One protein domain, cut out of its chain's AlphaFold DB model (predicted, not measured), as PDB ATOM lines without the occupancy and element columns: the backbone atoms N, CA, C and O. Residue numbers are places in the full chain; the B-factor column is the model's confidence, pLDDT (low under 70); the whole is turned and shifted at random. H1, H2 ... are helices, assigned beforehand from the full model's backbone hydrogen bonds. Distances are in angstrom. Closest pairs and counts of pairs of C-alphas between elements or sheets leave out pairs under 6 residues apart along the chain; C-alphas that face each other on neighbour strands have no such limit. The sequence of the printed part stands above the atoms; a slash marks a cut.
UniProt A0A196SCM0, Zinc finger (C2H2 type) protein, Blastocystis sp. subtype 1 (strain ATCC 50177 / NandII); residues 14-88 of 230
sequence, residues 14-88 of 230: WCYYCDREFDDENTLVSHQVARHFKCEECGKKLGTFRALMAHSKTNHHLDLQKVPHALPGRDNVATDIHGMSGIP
ATOM      1  N   TRP A  14     221.994 179.292 204.815       92.81
ATOM      2  CA  TRP A  14     221.517 179.347 206.191       92.81
ATOM      3  C   TRP A  14     220.496 178.249 206.491       92.81
ATOM      4  O   TRP A  14     219.804 177.741 205.611       92.81
ATOM      5  N   CYS A  15     220.401 177.857 207.759       93.50
ATOM      6  CA  CYS A  15     219.467 176.832 208.198       93.50
ATOM      7  C   CYS A  15     218.102 177.430 208.523       93.50
ATOM      8  O   CYS A  15     217.953 178.116 209.535       93.50
ATOM      9  N   TYR A  16     217.091 177.071 207.728       92.00
ATOM     10  CA  TYR A  16     215.699 177.483 207.932       92.00
ATOM     11  C   TYR A  16     215.202 177.284 209.375       92.00
ATOM     12  O   TYR A  16     214.547 178.162 209.943       92.00
ATOM     13  N   TYR A  17     215.569 176.158 209.987       92.06
ATOM     14  CA  TYR A  17     215.069 175.747 211.295       92.06
ATOM     15  C   TYR A  17     215.715 176.475 212.480       92.06
ATOM     16  O   TYR A  17     215.067 176.604 213.514       92.06
ATOM     17  N   CYS A  18     216.970 176.934 212.375       92.25
ATOM     18  CA  CYS A  18     217.687 177.540 213.510       92.25
ATOM     19  C   CYS A  18     218.453 178.834 213.202       92.25
ATOM     20  O   CYS A  18     219.234 179.276 214.045       92.25
ATOM     21  N   ASP A  19     218.244 179.434 212.026       90.75
ATOM     22  CA  ASP A  19     218.841 180.707 211.590       90.75
ATOM     23  C   ASP A  19     220.383 180.740 211.560       90.75
ATOM     24  O   ASP A  19     220.980 181.808 211.447       90.75
ATOM     25  N   ARG A  20     221.057 179.586 211.651       91.62
ATOM     26  CA  ARG A  20     222.523 179.527 211.574       91.62
ATOM     27  C   ARG A  20     223.010 179.695 210.143       91.62
ATOM     28  O   ARG A  20     222.452 179.080 209.240       91.62
ATOM     29  N   GLU A  21     224.068 180.475 209.976       92.00
ATOM     30  CA  GLU A  21     224.729 180.729 208.694       92.00
ATOM     31  C   GLU A  21     225.864 179.721 208.475       92.00
ATOM     32  O   GLU A  21     226.510 179.287 209.433       92.00
ATOM     33  N   PHE A  22     226.081 179.342 207.221       92.81
ATOM     34  CA  PHE A  22     227.095 178.385 206.787       92.81
ATOM     35  C   PHE A  22     227.785 178.906 205.524       92.81
ATOM     36  O   PHE A  22     227.190 179.659 204.754       92.81
ATOM     37  N   ASP A  23     229.030 178.490 205.303       90.81
ATOM     38  CA  ASP A  23     229.772 178.837 204.087       90.81
ATOM     39  C   ASP A  23     229.405 177.922 202.905       90.81
ATOM     40  O   ASP A  23     229.382 178.379 201.766       90.81
ATOM     41  N   ASP A  24     229.049 176.658 203.185       92.50
ATOM     42  CA  ASP A  24     228.796 175.620 202.179       92.50
ATOM     43  C   ASP A  24     227.459 174.892 202.397       92.50
ATOM     44  O   ASP A  24     227.095 174.540 203.526       92.50
ATOM     45  N   GLU A  25     226.776 174.523 201.310       91.31
ATOM     46  CA  GLU A  25     225.510 173.777 201.382       91.31
ATOM     47  C   GLU A  25     225.688 172.384 202.001       91.31
ATOM     48  O   GLU A  25     224.881 171.960 202.826       91.31
ATOM     49  N   ASN A  26     226.793 171.694 201.712       93.50
ATOM     50  CA  ASN A  26     227.073 170.387 202.315       93.50
ATOM     51  C   ASN A  26     227.212 170.470 203.842       93.50
ATOM     52  O   ASN A  26     226.775 169.567 204.564       93.50
ATOM     53  N   THR A  27     227.794 171.560 204.353       94.81
ATOM     54  CA  THR A  27     227.906 171.775 205.802       94.81
ATOM     55  C   THR A  27     226.549 172.077 206.431       94.81
ATOM     56  O   THR A  27     226.248 171.547 207.503       94.81
ATOM     57  N   LEU A  28     225.690 172.822 205.728       95.00
ATOM     58  CA  LEU A  28     224.300 173.043 206.117       95.00
ATOM     59  C   LEU A  28     223.508 171.726 206.163       95.00
ATOM     60  O   LEU A  28     222.821 171.457 207.149       95.00
ATOM     61  N   VAL A  29     223.619 170.880 205.137       94.38
ATOM     62  CA  VAL A  29     222.931 169.580 205.092       94.38
ATOM     63  C   VAL A  29     223.397 168.687 206.244       94.38
ATOM     64  O   VAL A  29     222.576 168.148 206.988       94.38
ATOM     65  N   SER A  30     224.711 168.585 206.465       95.69
ATOM     66  CA  SER A  30     225.273 167.837 207.600       95.69
ATOM     67  C   SER A  30     224.750 168.358 208.945       95.69
ATOM     68  O   SER A  30     224.372 167.579 209.827       95.69
ATOM     69  N   HIS A  31     224.645 169.680 209.089       95.19
ATOM     70  CA  HIS A  31     224.062 170.313 210.264       95.19
ATOM     71  C   HIS A  31     222.584 169.942 210.472       95.19
ATOM     72  O   HIS A  31     222.199 169.588 211.593       95.19
ATOM     73  N   GLN A  32     221.763 169.988 209.418       94.94
ATOM     74  CA  GLN A  32     220.351 169.596 209.474       94.94
ATOM     75  C   GLN A  32     220.203 168.144 209.952       94.94
ATOM     76  O   GLN A  32     219.455 167.877 210.894       94.94
ATOM     77  N   VAL A  33     221.000 167.228 209.392       93.75
ATOM     78  CA  VAL A  33     221.011 165.804 209.763       93.75
ATOM     79  C   VAL A  33     221.457 165.583 211.210       93.75
ATOM     80  O   VAL A  33     220.895 164.754 211.927       93.75
ATOM     81  N   ALA A  34     222.469 166.320 211.668       93.75
ATOM     82  CA  ALA A  34     223.008 166.160 213.013       93.75
ATOM     83  C   ALA A  34     222.100 166.734 214.111       93.75
ATOM     84  O   ALA A  34     222.144 166.233 215.238       93.75
ATOM     85  N   ARG A  35     221.320 167.782 213.806       92.50
ATOM     86  CA  ARG A  35     220.577 168.556 214.811       92.50
ATOM     87  C   ARG A  35     219.058 168.460 214.700       92.50
ATOM     88  O   ARG A  35     218.411 168.312 215.727       92.50
ATOM     89  N   HIS A  36     218.504 168.566 213.495       92.50
ATOM     90  CA  HIS A  36     217.054 168.645 213.267       92.50
ATOM     91  C   HIS A  36     216.451 167.293 212.882       92.50
ATOM     92  O   HIS A  36     215.316 166.997 213.238       92.50
ATOM     93  N   PHE A  37     217.213 166.442 212.192       93.88
ATOM     94  CA  PHE A  37     216.747 165.128 211.737       93.88
ATOM     95  C   PHE A  37     217.267 163.980 212.615       93.88
ATOM     96  O   PHE A  37     217.583 162.891 212.129       93.88
ATOM     97  N   LYS A  38     217.373 164.229 213.922       93.31
ATOM     98  CA  LYS A  38     217.767 163.236 214.922       93.31
ATOM     99  C   LYS A  38     216.522 162.718 215.641       93.31
ATOM    100  O   LYS A  38     215.728 163.507 216.140       93.31
ATOM    101  N   CYS A  39     216.371 161.399 215.717       93.94
ATOM    102  CA  CYS A  39     215.336 160.781 216.542       93.94
ATOM    103  C   CYS A  39     215.647 160.986 218.030       93.94
ATOM    104  O   CYS A  39     216.771 160.719 218.461       93.94
ATOM    105  N   GLU A  40     214.666 161.444 218.808       91.06
ATOM    106  CA  GLU A  40     214.820 161.666 220.253       91.06
ATOM    107  C   GLU A  40     214.909 160.344 221.031       91.06
ATOM    108  O   GLU A  40     215.683 160.254 221.980       91.06
ATOM    109  N   GLU A  41     214.237 159.293 220.550       91.75
ATOM    110  CA  GLU A  41     214.177 157.986 221.219       91.75
ATOM    111  C   GLU A  41     215.447 157.148 221.027       91.75
ATOM    112  O   GLU A  41     216.040 156.658 221.986       91.75
ATOM    113  N   CYS A  42     215.896 156.959 219.782       94.56
ATOM    114  CA  CYS A  42     217.050 156.099 219.487       94.56
ATOM    115  C   CYS A  42     218.317 156.863 219.089       94.56
ATOM    116  O   CYS A  42     219.361 156.256 218.848       94.56
ATOM    117  N   GLY A  43     218.244 158.190 218.953       91.81
ATOM    118  CA  GLY A  43     219.380 159.013 218.539       91.81
ATOM    119  C   GLY A  43     219.814 158.835 217.081       91.81
ATOM    120  O   GLY A  43     220.822 159.426 216.680       91.81
ATOM    121  N   LYS A  44     219.088 158.045 216.277       93.94
ATOM    122  CA  LYS A  44     219.414 157.806 214.866       93.94
ATOM    123  C   LYS A  44     219.271 159.097 214.061       93.94
ATOM    124  O   LYS A  44     218.302 159.836 214.222       93.94
ATOM    125  N   LYS A  45     220.248 159.355 213.189       94.62
ATOM    126  CA  LYS A  45     220.273 160.504 212.276       94.62
ATOM    127  C   LYS A  45     219.683 160.100 210.928       94.62
ATOM    128  O   LYS A  45     220.069 159.067 210.379       94.62
ATOM    129  N   LEU A  46     218.750 160.892 210.416       93.50
ATOM    130  CA  LEU A  46     218.056 160.659 209.152       93.50
ATOM    131  C   LEU A  46     218.384 161.796 208.173       93.50
ATOM    132  O   LEU A  46     218.652 162.918 208.586       93.50
ATOM    133  N   GLY A  47     218.390 161.511 206.870       91.69
ATOM    134  CA  GLY A  47     218.766 162.493 205.839       91.69
ATOM    135  C   GLY A  47     217.724 163.591 205.586       91.69
ATOM    136  O   GLY A  47     218.067 164.673 205.119       91.69
ATOM    137  N   THR A  48     216.456 163.310 205.889       92.19
ATOM    138  CA  THR A  48     215.307 164.184 205.620       92.19
ATOM    139  C   THR A  48     214.281 164.102 206.744       92.19
ATOM    140  O   THR A  48     214.194 163.095 207.460       92.19
ATOM    141  N   PHE A  49     213.452 165.139 206.878       90.88
ATOM    142  CA  PHE A  49     212.409 165.178 207.900       90.88
ATOM    143  C   PHE A  49     211.338 164.101 207.682       90.88
ATOM    144  O   PHE A  49     210.922 163.431 208.628       90.88
ATOM    145  N   ARG A  50     210.954 163.840 206.425       91.19
ATOM    146  CA  ARG A  50     210.019 162.749 206.095       91.19
ATOM    147  C   ARG A  50     210.546 161.379 206.524       91.19
ATOM    148  O   ARG A  50     209.777 160.556 207.022       91.19
ATOM    149  N   ALA A  51     211.851 161.142 206.373       92.75
ATOM    150  CA  ALA A  51     212.482 159.913 206.841       92.75
ATOM    151  C   ALA A  51     212.484 159.822 208.374       92.75
ATOM    152  O   ALA A  51     212.238 158.742 208.904       92.75
ATOM    153  N   LEU A  52     212.700 160.938 209.085       93.06
ATOM    154  CA  LEU A  52     212.579 160.996 210.545       93.06
ATOM    155  C   LEU A  52     211.156 160.660 211.010       93.06
ATOM    156  O   LEU A  52     210.986 159.826 211.895       93.06
ATOM    157  N   MET A  53     210.138 161.251 210.386       92.69
ATOM    158  CA  MET A  53     208.737 160.984 210.715       92.69
ATOM    159  C   MET A  53     208.373 159.511 210.512       92.69
ATOM    160  O   MET A  53     207.831 158.871 211.412       92.69
ATOM    161  N   ALA A  54     208.709 158.949 209.348       93.94
ATOM    162  CA  ALA A  54     208.454 157.541 209.062       93.94
ATOM    163  C   ALA A  54     209.232 156.620 210.014       93.94
ATOM    164  O   ALA A  54     208.695 155.614 210.482       93.94
ATOM    165  N   HIS A  55     210.479 156.968 210.338       95.00
ATOM    166  CA  HIS A  55     211.299 156.230 211.290       95.00
ATOM    167  C   HIS A  55     210.659 156.203 212.682       95.00
ATOM    168  O   HIS A  55     210.493 155.115 213.233       95.00
ATOM    169  N   SER A  56     210.232 157.350 213.210       94.25
ATOM    170  CA  SER A  56     209.556 157.425 214.509       94.25
ATOM    171  C   SER A  56     208.231 156.664 214.515       94.25
ATOM    172  O   SER A  56     207.965 155.907 215.447       94.25
ATOM    173  N   LYS A  57     207.451 156.746 213.431       94.50
ATOM    174  CA  LYS A  57     206.169 156.038 213.313       94.50
ATOM    175  C   LYS A  57     206.321 154.516 213.247       94.50
ATOM    176  O   LYS A  57     205.494 153.788 213.786       94.50
ATOM    177  N   THR A  58     207.369 154.024 212.586       95.62
ATOM    178  CA  THR A  58     207.591 152.581 212.379       95.62
ATOM    179  C   THR A  58     208.380 151.920 213.503       95.62
ATOM    180  O   THR A  58     208.062 150.795 213.867       95.62
ATOM    181  N   ASN A  59     209.394 152.596 214.049       95.38
ATOM    182  CA  ASN A  59     210.310 152.013 215.040       95.38
ATOM    183  C   ASN A  59     209.893 152.328 216.479       95.38
ATOM    184  O   ASN A  59     210.226 151.569 217.384       95.38
ATOM    185  N   HIS A  60     209.183 153.438 216.689       94.25
ATOM    186  CA  HIS A  60     208.796 153.913 218.019       94.25
ATOM    187  C   HIS A  60     207.283 154.088 218.176       94.25
ATOM    188  O   HIS A  60     206.819 154.365 219.275       94.25
ATOM    189  N   HIS A  61     206.505 153.917 217.101       93.62
ATOM    190  CA  HIS A  61     205.062 154.179 217.080       93.62
ATOM    191  C   HIS A  61     204.692 155.604 217.527       93.62
ATOM    192  O   HIS A  61     203.584 155.849 217.999       93.62
ATOM    193  N   LEU A  62     205.615 156.551 217.333       89.62
ATOM    194  CA  LEU A  62     205.429 157.969 217.625       89.62
ATOM    195  C   LEU A  62     205.152 158.737 216.334       89.62
ATOM    196  O   LEU A  62     205.890 158.607 215.354       89.62
ATOM    197  N   ASP A  63     204.108 159.564 216.339       88.50
ATOM    198  CA  ASP A  63     203.755 160.414 215.203       88.50
ATOM    199  C   ASP A  63     204.335 161.824 215.387       88.50
ATOM    200  O   ASP A  63     203.848 162.627 216.183       88.50
ATOM    201  N   LEU A  64     205.422 162.120 214.667       86.81
ATOM    202  CA  LEU A  64     206.085 163.423 214.717       86.81
ATOM    203  C   LEU A  64     205.374 164.421 213.802       86.81
ATOM    204  O   LEU A  64     205.536 164.385 212.587       86.81
ATOM    205  N   GLN A  65     204.639 165.359 214.395       86.00
ATOM    206  CA  GLN A  65     203.960 166.447 213.675       86.00
ATOM    207  C   GLN A  65     204.805 167.723 213.552       86.00
ATOM    208  O   GLN A  65     204.353 168.706 212.969       86.00
ATOM    209  N   LYS A  66     206.009 167.751 214.134       88.88
ATOM    210  CA  LYS A  66     206.883 168.932 214.184       88.88
ATOM    211  C   LYS A  66     208.349 168.531 214.112       88.88
ATOM    212  O   LYS A  66     208.723 167.457 214.585       88.88
ATOM    213  N   VAL A  67     209.176 169.406 213.543       85.94
ATOM    214  CA  VAL A  67     210.637 169.236 213.535       85.94
ATOM    215  C   VAL A  67     211.195 169.526 214.936       85.94
ATOM    216  O   VAL A  67     210.989 170.633 215.444       85.94
ATOM    217  N   PRO A  68     211.921 168.587 215.571       82.50
ATOM    218  CA  PRO A  68     212.534 168.836 216.871       82.50
ATOM    219  C   PRO A  68     213.639 169.901 216.771       82.50
ATOM    220  O   PRO A  68     214.352 170.024 215.769       82.50
ATOM    221  N   HIS A  69     213.773 170.705 217.827       84.31
ATOM    222  CA  HIS A  69     214.737 171.811 217.927       84.31
ATOM    223  C   HIS A  69     214.635 172.892 216.827       84.31
ATOM    224  O   HIS A  69     215.616 173.601 216.580       84.31
ATOM    225  N   ALA A  70     213.486 173.024 216.157       89.00
ATOM    226  CA  ALA A  70     213.213 174.111 215.220       89.00
ATOM    227  C   ALA A  70     212.627 175.345 215.929       89.00
ATOM    228  O   ALA A  70     212.000 175.242 216.984       89.00
ATOM    229  N   LEU A  71     212.834 176.522 215.337       87.75
ATOM    230  CA  LEU A  71     212.184 177.754 215.774       87.75
ATOM    231  C   LEU A  71     210.655 177.651 215.612       87.75
ATOM    232  O   LEU A  71     210.185 177.106 214.606       87.75
ATOM    233  N   PRO A  72     209.868 178.200 216.559       85.75
ATOM    234  CA  PRO A  72     208.412 178.164 216.482       85.75
ATOM    235  C   PRO A  72     207.917 178.923 215.244       85.75
ATOM    236  O   PRO A  72     208.337 180.054 214.993       85.75
ATOM    237  N   GLY A  73     207.035 178.300 214.460       85.31
ATOM    238  CA  GLY A  73     206.520 178.857 213.203       85.31
ATOM    239  C   GLY A  73     207.309 178.430 211.959       85.31
ATOM    240  O   GLY A  73     206.909 178.753 210.841       85.31
ATOM    241  N   ARG A  74     208.397 177.672 212.141       84.19
ATOM    242  CA  ARG A  74     209.207 177.060 211.071       84.19
ATOM    243  C   ARG A  74     209.308 175.536 211.204       84.19
ATOM    244  O   ARG A  74     210.151 174.903 210.579       84.19
ATOM    245  N   ASP A  75     208.438 174.953 212.019       86.25
ATOM    246  CA  ASP A  75     208.365 173.530 212.354       86.25
ATOM    247  C   ASP A  75     207.382 172.728 211.476       86.25
ATOM    248  O   ASP A  75     207.162 171.544 211.729       86.25
ATOM    249  N   ASN A  76     206.796 173.354 210.447       83.38
ATOM    250  CA  ASN A  76     205.743 172.759 209.619       83.38
ATOM    251  C   ASN A  76     206.223 171.531 208.826       83.38
ATOM    252  O   ASN A  76     207.185 171.591 208.066       83.38
ATOM    253  N   VAL A  77     205.460 170.440 208.920       79.31
ATOM    254  CA  VAL A  77     205.716 169.156 208.236       79.31
ATOM    255  C   VAL A  77     205.626 169.250 206.714       79.31
ATOM    256  O   VAL A  77     206.310 168.516 206.004       79.31
ATOM    257  N   ALA A  78     204.749 170.116 206.206       76.75
ATOM    258  CA  ALA A  78     204.455 170.201 204.778       76.75
ATOM    259  C   ALA A  78     205.630 170.756 203.952       76.75
ATOM    260  O   ALA A  78     205.685 170.542 202.743       76.75
ATOM    261  N   THR A  79     206.567 171.455 204.591       80.56
ATOM    262  CA  THR A  79     207.759 172.012 203.948       80.56
ATOM    263  C   THR A  79     208.940 171.067 204.145       80.56
ATOM    264  O   THR A  79     209.625 171.133 205.163       80.56
ATOM    265  N   ASP A  80     209.176 170.174 203.178       84.19
ATOM    266  CA  ASP A  80     210.366 169.314 203.169       84.19
ATOM    267  C   ASP A  80     211.567 170.119 202.652       84.19
ATOM    268  O   ASP A  80     211.739 170.312 201.449       84.19
ATOM    269  N   ILE A  81     212.350 170.658 203.588       90.25
ATOM    270  CA  ILE A  81     213.511 171.505 203.299       90.25
ATOM    271  C   ILE A  81     214.781 170.677 203.456       90.25
ATOM    272  O   ILE A  81     215.051 170.149 204.541       90.25
ATOM    273  N   HIS A  82     215.578 170.620 202.389       90.56
ATOM    274  CA  HIS A  82     216.872 169.944 202.352       90.56
ATOM    275  C   HIS A  82     217.937 170.895 201.804       90.56
ATOM    276  O   HIS A  82     217.843 171.344 200.661       90.56
ATOM    277  N   GLY A  83     218.942 171.216 202.622       90.69
ATOM    278  CA  GLY A  83     219.906 172.264 202.281       90.69
ATOM    279  C   GLY A  83     219.192 173.604 202.108       90.69
ATOM    280  O   GLY A  83     218.443 174.015 203.003       90.69
ATOM    281  N   MET A  84     219.403 174.247 200.960       89.69
ATOM    282  CA  MET A  84     218.687 175.462 200.548       89.69
ATOM    283  C   MET A  84     217.449 175.176 199.682       89.69
ATOM    284  O   MET A  84     216.647 176.079 199.421       89.69
ATOM    285  N   SER A  85     217.260 173.928 199.252       89.44
ATOM    286  CA  SER A  85     216.122 173.516 198.434       89.44
ATOM    287  C   SER A  85     214.849 173.374 199.274       89.44
ATOM    288  O   SER A  85     214.867 172.832 200.381       89.44
ATOM    289  N   GLY A  86     213.728 173.867 198.744       86.62
ATOM    290  CA  GLY A  86     212.414 173.794 199.391       86.62
ATOM    291  C   GLY A  86     212.116 174.913 200.397       86.62
ATOM    292  O   GLY A  86     211.022 174.936 200.963       86.62
ATOM    293  N   ILE A  87     213.037 175.860 200.616       89.69
ATOM    294  CA  ILE A  87     212.779 177.020 201.482       89.69
ATOM    295  C   ILE A  87     211.743 177.928 200.798       89.69
ATOM    296  O   ILE A  87     211.969 178.359 199.665       89.69
ATOM    297  N   PRO A  88     210.620 178.269 201.459       87.88
ATOM    298  CA  PRO A  88     209.619 179.145 200.864       87.88
ATOM    299  C   PRO A  88     210.214 180.524 200.560       87.88
ATOM    300  O   PRO A  88     210.902 181.114 201.398       87.88
TER     301      PRO A  88
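Overview. This is residues 14 to 88 of the 230 residues of the protein "Zinc finger (C2H2 type) protein" of Blastocystis sp. subtype 1 (strain ATCC 50177 / NandII) (UniProt A0A196SCM0). This domain has little regular structure: an elongated body built mostly of loops, with two short helices, H2 towards one end of the long axis and H1 towards the other. After H2 the long unnamed stretch of residues 61 to 88 folds back towards the H1 end. The printed part has 75 residues with two named helices, H1 then H2, and no named strand; the class is all helix, with 23 residues in named elements. It is compact, with a radius of gyration of the C-alphas of 11.8 A and spans of 36 by 22 by 17 A.

Along the chain. H2, residues 49 to 60, is 15.6 A long, from C-alpha 49 at (212.409, 165.178, 207.900) to C-alpha 60 at (208.796, 153.913, 218.019). H1, residues 25 to 35, is 15.2 A long and begins at C-alpha 25, (225.510, 173.777, 201.382).

Arrangement. H2 and H1 are apart. In both helices every O i to N i+4 pair is within hydrogen-bond range.

Size, cuts and confidence. The two C-alphas farthest apart, those of Asp 23 and His 61, are 37.2 A apart. The link from H1 to H2, residues 36 to 48, is long. The printed part has no cut, and no printed residue is under 70 in pLDDT.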